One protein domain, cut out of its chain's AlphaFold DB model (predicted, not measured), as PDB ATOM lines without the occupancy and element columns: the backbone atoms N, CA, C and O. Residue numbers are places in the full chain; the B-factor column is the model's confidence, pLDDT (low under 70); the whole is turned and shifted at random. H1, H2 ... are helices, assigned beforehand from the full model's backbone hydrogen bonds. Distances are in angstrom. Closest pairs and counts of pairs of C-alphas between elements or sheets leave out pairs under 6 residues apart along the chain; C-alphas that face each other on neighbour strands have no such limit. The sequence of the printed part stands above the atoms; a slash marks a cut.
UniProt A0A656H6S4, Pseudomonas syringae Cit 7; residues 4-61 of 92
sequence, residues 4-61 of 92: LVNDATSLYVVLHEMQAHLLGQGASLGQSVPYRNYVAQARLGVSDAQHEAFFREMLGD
ATOM      1  N   LEU A   4     -94.995 147.832  77.030       92.06
ATOM      2  CA  LEU A   4     -94.895 146.435  76.588       92.06
ATOM      3  C   LEU A   4     -93.517 145.789  76.838       92.06
ATOM      4  O   LEU A   4     -93.447 144.577  77.004       92.06
ATOM      5  N   VAL A   5     -92.431 146.567  76.855       89.06
ATOM      6  CA  VAL A   5     -91.059 146.059  77.063       89.06
ATOM      7  C   VAL A   5     -90.378 146.650  78.298       89.06
ATOM      8  O   VAL A   5     -89.197 146.391  78.521       89.06
ATOM      9  N   ASN A   6     -91.087 147.466  79.081       91.25
ATOM     10  CA  ASN A   6     -90.549 148.077  80.289       91.25
ATOM     11  C   ASN A   6     -91.632 148.307  81.351       91.25
ATOM     12  O   ASN A   6     -92.751 148.724  81.069       91.25
ATOM     13  N   ASP A   7     -91.240 148.142  82.598       93.19
ATOM     14  CA  ASP A   7     -92.003 148.493  83.792       93.19
ATOM     15  C   ASP A   7     -91.351 149.686  84.523       93.19
ATOM     16  O   ASP A   7     -90.414 150.321  84.025       93.19
ATOM     17  N   ALA A   8     -91.872 150.028  85.702       94.50
ATOM     18  CA  ALA A   8     -91.303 151.084  86.536       94.50
ATOM     19  C   ALA A   8     -89.891 150.731  87.041       94.50
ATOM     20  O   ALA A   8     -89.020 151.594  87.105       94.50
ATOM     21  N   THR A   9     -89.642 149.460  87.367       93.12
ATOM     22  CA  THR A   9     -88.360 148.998  87.914       93.12
ATOM     23  C   THR A   9     -87.234 149.118  86.888       93.12
ATOM     24  O   THR A   9     -86.193 149.709  87.168       93.12
ATOM     25  N   SER A  10     -87.455 148.613  85.678       93.19
ATOM     26  CA  SER A  10     -86.525 148.704  84.548       93.19
ATOM     27  C   SER A  10     -86.235 150.151  84.145       93.19
ATOM     28  O   SER A  10     -85.101 150.460  83.781       93.19
ATOM     29  N   LEU A  11     -87.204 151.065  84.280       94.31
ATOM     30  CA  LEU A  11     -86.975 152.486  84.020       94.31
ATOM     31  C   LEU A  11     -85.931 153.085  84.976       94.31
ATOM     32  O   LEU A  11     -85.052 153.819  84.526       94.31
ATOM     33  N   TYR A  12     -85.974 152.745  86.269       94.94
ATOM     34  CA  TYR A  12     -84.969 153.214  87.230       94.94
ATOM     35  C   TYR A  12     -83.560 152.720  86.896       94.94
ATOM     36  O   TYR A  12     -82.604 153.485  87.020       94.94
ATOM     37  N   VAL A  13     -83.430 151.475  86.429       94.31
ATOM     38  CA  VAL A  13     -82.140 150.918  85.997       94.31
ATOM     39  C   VAL A  13     -81.595 151.697  84.803       94.31
ATOM     40  O   VAL A  13     -80.459 152.159  84.848       94.31
ATOM     41  N   VAL A  14     -82.417 151.925  83.774       94.38
ATOM     42  CA  VAL A  14     -81.991 152.666  82.578       94.38
ATOM     43  C   VAL A  14     -81.577 154.096  82.927       94.38
ATOM     44  O   VAL A  14     -80.544 154.566  82.459       94.38
ATOM     45  N   LEU A  15     -82.341 154.785  83.780       95.88
ATOM     46  CA  LEU A  15     -82.000 156.139  84.222       95.88
ATOM     47  C   LEU A  15     -80.672 156.178  84.993       95.88
ATOM     48  O   LEU A  15     -79.854 157.067  84.750       95.88
ATOM     49  N   HIS A  16     -80.438 155.211  85.881       96.44
ATOM     50  CA  HIS A  16     -79.185 155.091  86.623       96.44
ATOM     51  C   HIS A  16     -77.988 154.830  85.694       96.44
ATOM     52  O   HIS A  16     -76.967 155.508  85.797       96.44
ATOM     53  N   GLU A  17     -78.110 153.892  84.752       97.19
ATOM     54  CA  GLU A  17     -77.045 153.590  83.790       97.19
ATOM     55  C   GLU A  17     -76.753 154.789  82.878       97.19
ATOM     56  O   GLU A  17     -75.590 155.152  82.683       97.19
ATOM     57  N   MET A  18     -77.792 155.475  82.384       97.06
ATOM     58  CA  MET A  18     -77.644 156.715  81.616       97.06
ATOM     59  C   MET A  18     -76.892 157.786  82.413       97.06
ATOM     60  O   MET A  18     -75.971 158.408  81.883       97.06
ATOM     61  N   GLN A  19     -77.242 157.991  83.686       98.19
ATOM     62  CA  GLN A  19     -76.553 158.948  84.551       98.19
ATOM     63  C   GLN A  19     -75.080 158.574  84.750       98.19
ATOM     64  O   GLN A  19     -74.210 159.432  84.596       98.19
ATOM     65  N   ALA A  20     -74.780 157.306  85.039       98.19
ATOM     66  CA  ALA A  20     -73.406 156.838  85.203       98.19
ATOM     67  C   ALA A  20     -72.577 157.067  83.929       98.19
ATOM     68  O   ALA A  20     -71.437 157.525  84.006       98.19
ATOM     69  N   HIS A  21     -73.151 156.834  82.746       97.94
ATOM     70  CA  HIS A  21     -72.486 157.147  81.482       97.94
ATOM     71  C   HIS A  21     -72.240 158.648  81.298       97.94
ATOM     72  O   HIS A  21     -71.126 159.032  80.941       97.94
ATOM     73  N   LEU A  22     -73.227 159.498  81.595       98.12
ATOM     74  CA  LEU A  22     -73.085 160.958  81.514       98.12
ATOM     75  C   LEU A  22     -72.023 161.509  82.480       98.12
ATOM     76  O   LEU A  22     -71.379 162.508  82.174       98.12
ATOM     77  N   LEU A  23     -71.807 160.846  83.617       98.19
ATOM     78  CA  LEU A  23     -70.789 161.205  84.609       98.19
ATOM     79  C   LEU A  23     -69.416 160.558  84.352       98.19
ATOM     80  O   LEU A  23     -68.506 160.721  85.164       98.19
ATOM     81  N   GLY A  24     -69.243 159.806  83.260       97.94
ATOM     82  CA  GLY A  24     -67.993 159.093  82.965       97.94
ATOM     83  C   GLY A  24     -67.723 157.886  83.874       97.94
ATOM     84  O   GLY A  24     -66.613 157.361  83.898       97.94
ATOM     85  N   GLN A  25     -68.732 157.422  84.610       98.06
ATOM     86  CA  GLN A  25     -68.674 156.307  85.560       98.06
ATOM     87  C   GLN A  25     -69.155 154.980  84.953       98.06
ATOM     88  O   GLN A  25     -69.280 153.988  85.659       98.06
ATOM     89  N   GLY A  26     -69.398 154.912  83.641       96.00
ATOM     90  CA  GLY A  26     -69.918 153.701  82.989       96.00
ATOM     91  C   GLY A  26     -69.086 152.431  83.231       96.00
ATOM     92  O   GLY A  26     -69.634 151.336  83.231       96.00
ATOM     93  N   ALA A  27     -67.783 152.559  83.504       96.38
ATOM     94  CA  ALA A  27     -66.906 151.429  83.812       96.38
ATOM     95  C   ALA A  27     -67.201 150.744  85.163       96.38
ATOM     96  O   ALA A  27     -66.744 149.624  85.377       96.38
ATOM     97  N   SER A  28     -67.942 151.390  86.074       95.19
ATOM     98  CA  SER A  28     -68.379 150.772  87.333       95.19
ATOM     99  C   SER A  28     -69.712 150.029  87.213       95.19
ATOM    100  O   SER A  28     -70.149 149.422  88.189       95.19
ATOM    101  N   LEU A  29     -70.384 150.096  86.059       96.69
ATOM    102  CA  LEU A  29     -71.626 149.365  85.825       96.69
ATOM    103  C   LEU A  29     -71.343 147.870  85.643       96.69
ATOM    104  O   LEU A  29     -70.327 147.469  85.071       96.69
ATOM    105  N   GLY A  30     -72.262 147.037  86.132       94.94
ATOM    106  CA  GLY A  30     -72.221 145.597  85.892       94.94
ATOM    107  C   GLY A  30     -72.464 145.254  84.420       94.94
ATOM    108  O   GLY A  30     -72.936 146.073  83.632       94.94
ATOM    109  N   GLN A  31     -72.166 144.012  84.036       94.31
ATOM    110  CA  GLN A  31     -72.498 143.534  82.698       94.31
ATOM    111  C   GLN A  31     -74.021 143.435  82.528       94.31
ATOM    112  O   GLN A  31     -74.708 142.862  83.375       94.31
ATOM    113  N   SER A  32     -74.536 143.932  81.400       91.94
ATOM    114  CA  SER A  32     -75.947 143.773  81.049       91.94
ATOM    115  C   SER A  32     -76.314 142.292  80.924       91.94
ATOM    116  O   SER A  32     -75.664 141.528  80.202       91.94
ATOM    117  N   VAL A  33     -77.380 141.890  81.616       93.19
ATOM    118  CA  VAL A  33     -77.936 140.538  81.534       93.19
ATOM    119  C   VAL A  33     -79.070 140.534  80.506       93.19
ATOM    120  O   VAL A  33     -80.035 141.283  80.662       93.19
ATOM    121  N   PRO A  34     -79.019 139.685  79.463       94.25
ATOM    122  CA  PRO A  34     -80.089 139.616  78.476       94.25
ATOM    123  C   PRO A  34     -81.431 139.234  79.109       94.25
ATOM    124  O   PRO A  34     -81.543 138.180  79.735       94.25
ATOM    125  N   TYR A  35     -82.478 140.027  78.860       93.38
ATOM    126  CA  TYR A  35     -83.820 139.784  79.410       93.38
ATOM    127  C   TYR A  35     -84.381 138.389  79.072       93.38
ATOM    128  O   TYR A  35     -85.098 137.788  79.867       93.38
ATOM    129  N   ARG A  36     -83.975 137.797  77.939       95.38
ATOM    130  CA  ARG A  36     -84.326 136.412  77.567       95.38
ATOM    131  C   ARG A  36     -83.934 135.362  78.616       95.38
ATOM    132  O   ARG A  36     -84.575 134.320  78.676       95.38
ATOM    133  N   ASN A  37     -82.912 135.622  79.434       95.25
ATOM    134  CA  ASN A  37     -82.514 134.716  80.509       95.25
ATOM    135  C   ASN A  37     -83.585 134.693  81.607       95.25
ATOM    136  O   ASN A  37     -83.952 133.623  82.084       95.25
ATOM    137  N   TYR A  38     -84.136 135.863  81.944       91.69
ATOM    138  CA  TYR A  38     -85.272 135.975  82.855       91.69
ATOM    139  C   TYR A  38     -86.525 135.320  82.264       91.69
ATOM    140  O   TYR A  38     -87.191 134.555  82.951       91.69
ATOM    141  N   VAL A  39     -86.810 135.531  80.972       93.31
ATOM    142  CA  VAL A  39     -87.929 134.854  80.285       93.31
ATOM    143  C   VAL A  39     -87.788 133.333  80.370       93.31
ATOM    144  O   VAL A  39     -88.757 132.645  80.680       93.31
ATOM    145  N   ALA A  40     -86.584 132.802  80.138       94.50
ATOM    146  CA  ALA A  40     -86.316 131.376  80.277       94.50
ATOM    147  C   ALA A  40     -86.540 130.899  81.719       94.50
ATOM    148  O   ALA A  40     -87.216 129.898  81.918       94.50
ATOM    149  N   GLN A  41     -86.047 131.630  82.722       91.88
ATOM    150  CA  GLN A  41     -86.267 131.300  84.133       91.88
ATOM    151  C   GLN A  41     -87.758 131.311  84.510       91.88
ATOM    152  O   GLN A  41     -88.220 130.390  85.175       91.88
ATOM    153  N   ALA A  42     -88.518 132.311  84.061       90.69
ATOM    154  CA  ALA A  42     -89.951 132.413  84.327       90.69
ATOM    155  C   ALA A  42     -90.749 131.276  83.666       90.69
ATOM    156  O   ALA A  42     -91.733 130.810  84.229       90.69
ATOM    157  N   ARG A  43     -90.319 130.814  82.483       90.19
ATOM    158  CA  ARG A  43     -90.972 129.724  81.738       90.19
ATOM    159  C   ARG A  43     -90.558 128.324  82.185       90.19
ATOM    160  O   ARG A  43     -91.349 127.401  82.055       90.19
ATOM    161  N   LEU A  44     -89.317 128.151  82.639       91.06
ATOM    162  CA  LEU A  44     -88.734 126.847  82.984       91.06
ATOM    163  C   LEU A  44     -88.640 126.602  84.494       91.06
ATOM    164  O   LEU A  44     -88.169 125.544  84.902       91.06
ATOM    165  N   GLY A  45     -89.014 127.585  85.313       87.94
ATOM    166  CA  GLY A  45     -88.969 127.500  86.767       87.94
ATOM    167  C   GLY A  45     -90.102 126.644  87.330       87.94
ATOM    168  O   GLY A  45     -90.067 125.418  87.280       87.94
ATOM    169  N   VAL A  46     -91.091 127.299  87.928       88.25
ATOM    170  CA  VAL A  46     -92.254 126.630  88.524       88.25
ATOM    171  C   VAL A  46     -93.211 126.194  87.416       88.25
ATOM    172  O   VAL A  46     -93.430 126.929  86.454       88.25
ATOM    173  N   SER A  47     -93.771 124.990  87.542       89.94
ATOM    174  CA  SER A  47     -94.709 124.470  86.542       89.94
ATOM    175  C   SER A  47     -96.031 125.240  86.543       89.94
ATOM    176  O   SER A  47     -96.503 125.684  87.592       89.94
ATOM    177  N   ASP A  48     -96.679 125.322  85.380       90.81
ATOM    178  CA  ASP A  48     -97.997 125.956  85.242       90.81
ATOM    179  C   ASP A  48     -99.033 125.352  86.204       90.81
ATOM    180  O   ASP A  48     -99.809 126.084  86.809       90.81
ATOM    181  N   ALA A  49     -98.982 124.035  86.439       94.88
ATOM    182  CA  ALA A  49     -99.869 123.352  87.381       94.88
ATOM    183  C   ALA A  49     -99.684 123.827  88.834       94.88
ATOM    184  O   ALA A  49    -100.653 123.941  89.580       94.88
ATOM    185  N   GLN A  50     -98.447 124.117  89.247       94.50
ATOM    186  CA  GLN A  50     -98.174 124.654  90.581       94.50
ATOM    187  C   GLN A  50     -98.635 126.105  90.707       94.50
ATOM    188  O   GLN A  50     -99.200 126.470  91.736       94.50
ATOM    189  N   HIS A  51     -98.429 126.919  89.667       94.19
ATOM    190  CA  HIS A  51     -98.976 128.273  89.629       94.19
ATOM    191  C   HIS A  51    -100.505 128.249  89.722       94.19
ATOM    192  O   HIS A  51    -101.077 128.954  90.548       94.19
ATOM    193  N   GLU A  52    -101.169 127.408  88.930       95.81
ATOM    194  CA  GLU A  52    -102.624 127.290  88.939       95.81
ATOM    195  C   GLU A  52    -103.151 126.849  90.305       95.81
ATOM    196  O   GLU A  52    -104.074 127.472  90.822       95.81
ATOM    197  N   ALA A  53    -102.554 125.818  90.912       97.44
ATOM    198  CA  ALA A  53    -102.954 125.349  92.236       97.44
ATOM    199  C   ALA A  53    -102.868 126.471  93.283       97.44
ATOM    200  O   ALA A  53    -103.821 126.679  94.030       97.44
ATOM    201  N   PHE A  54    -101.773 127.239  93.274       96.69
ATOM    202  CA  PHE A  54    -101.590 128.381  94.167       96.69
ATOM    203  C   PHE A  54    -102.653 129.471  93.955       96.69
ATOM    204  O   PHE A  54    -103.293 129.907  94.910       96.69
ATOM    205  N   PHE A  55    -102.873 129.911  92.711       96.00
ATOM    206  CA  PHE A  55    -103.849 130.970  92.431       96.00
ATOM    207  C   PHE A  55    -105.289 130.512  92.668       96.00
ATOM    208  O   PHE A  55    -106.110 131.312  93.104       96.00
ATOM    209  N   ARG A  56    -105.592 129.233  92.430       95.88
ATOM    210  CA  ARG A  56    -106.901 128.641  92.719       95.88
ATOM    211  C   ARG A  56    -107.191 128.616  94.214       95.88
ATOM    212  O   ARG A  56    -108.308 128.921  94.600       95.88
ATOM    213  N   GLU A  57    -106.206 128.267  95.037       97.50
ATOM    214  CA  GLU A  57    -106.334 128.346  96.495       97.50
ATOM    215  C   GLU A  57    -106.497 129.803  96.955       97.50
ATOM    216  O   GLU A  57    -107.393 130.108  97.731       97.50
ATOM    217  N   MET A  58    -105.683 130.722  96.427       96.75
ATOM    218  CA  MET A  58    -105.690 132.131  96.835       96.75
ATOM    219  C   MET A  58    -106.951 132.900  96.413       96.75
ATOM    220  O   MET A  58    -107.371 133.816  97.115       96.75
ATOM    221  N   LEU A  59    -107.515 132.584  95.248       94.94
ATOM    222  CA  LEU A  59    -108.626 133.323  94.637       94.94
ATOM    223  C   LEU A  59    -109.930 132.512  94.616       94.94
ATOM    224  O   LEU A  59    -110.897 132.943  93.995       94.94
ATOM    225  N   GLY A  60    -109.961 131.339  95.257       93.56
ATOM    226  CA  GLY A  60    -111.076 130.391  95.174       93.56
ATOM    227  C   GLY A  60    -112.392 130.897  95.763       93.56
ATOM    228  O   GLY A  60    -113.449 130.467  95.314       93.56
ATOM    229  N   ASP A  61    -112.320 131.836  96.707       95.31
ATOM    230  CA  ASP A  61    -113.483 132.447  97.361       95.31
ATOM    231  C   ASP A  61    -113.964 133.734  96.654       95.31
ATOM    232  O   ASP A  61    -114.807 134.461  97.178       95.31
TER     233      ASP A  61
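AT A GLANCE: This is residues 4 to 61 of the 92 residues of a protein of Pseudomonas syringae Cit 7 (UniProt A0A656H6S4). Three separate helices are strung along an open, loosely U-shaped chain: H1 runs out to one end, the link of residues 23 to 34 folds back, H2 continues away from that end, and H3 turns off at the other end. No two helices touch. The printed part has 58 residues, with H1, H2 and H3 in that order and no named strand, and its class is all helix. It is extended, with a radius of gyration of the C-alphas of 17.7 A and spans of 53 by 24 by 19 A.

IN THESE COORDINATES: H1, residues 8 to 22, begins at C-alpha 8 (-91.303, 151.084, 86.536) and is 21.3 A long. H2, residues 35 to 44, measures 14.3 A. H3, residues 48 to 59, measures 16.0 A and ends at C-alpha 59 (-108.626, 133.323, 94.637).

HOW THE PARTS SIT: H1, H2 and H3 are apart from one another. In each helix every O i to N i+4 pair is within hydrogen-bond range. Residues 36 to 61 stand free.

THE WHOLE: The C-alphas farthest apart, of Gly 24 and Asp 61, are 54.6 A apart. The link from H1 to H2 is long, 12 residues; that from H2 to H3 is tight. The printed part has no cut, and no printed residue is under 70 in pLDDT.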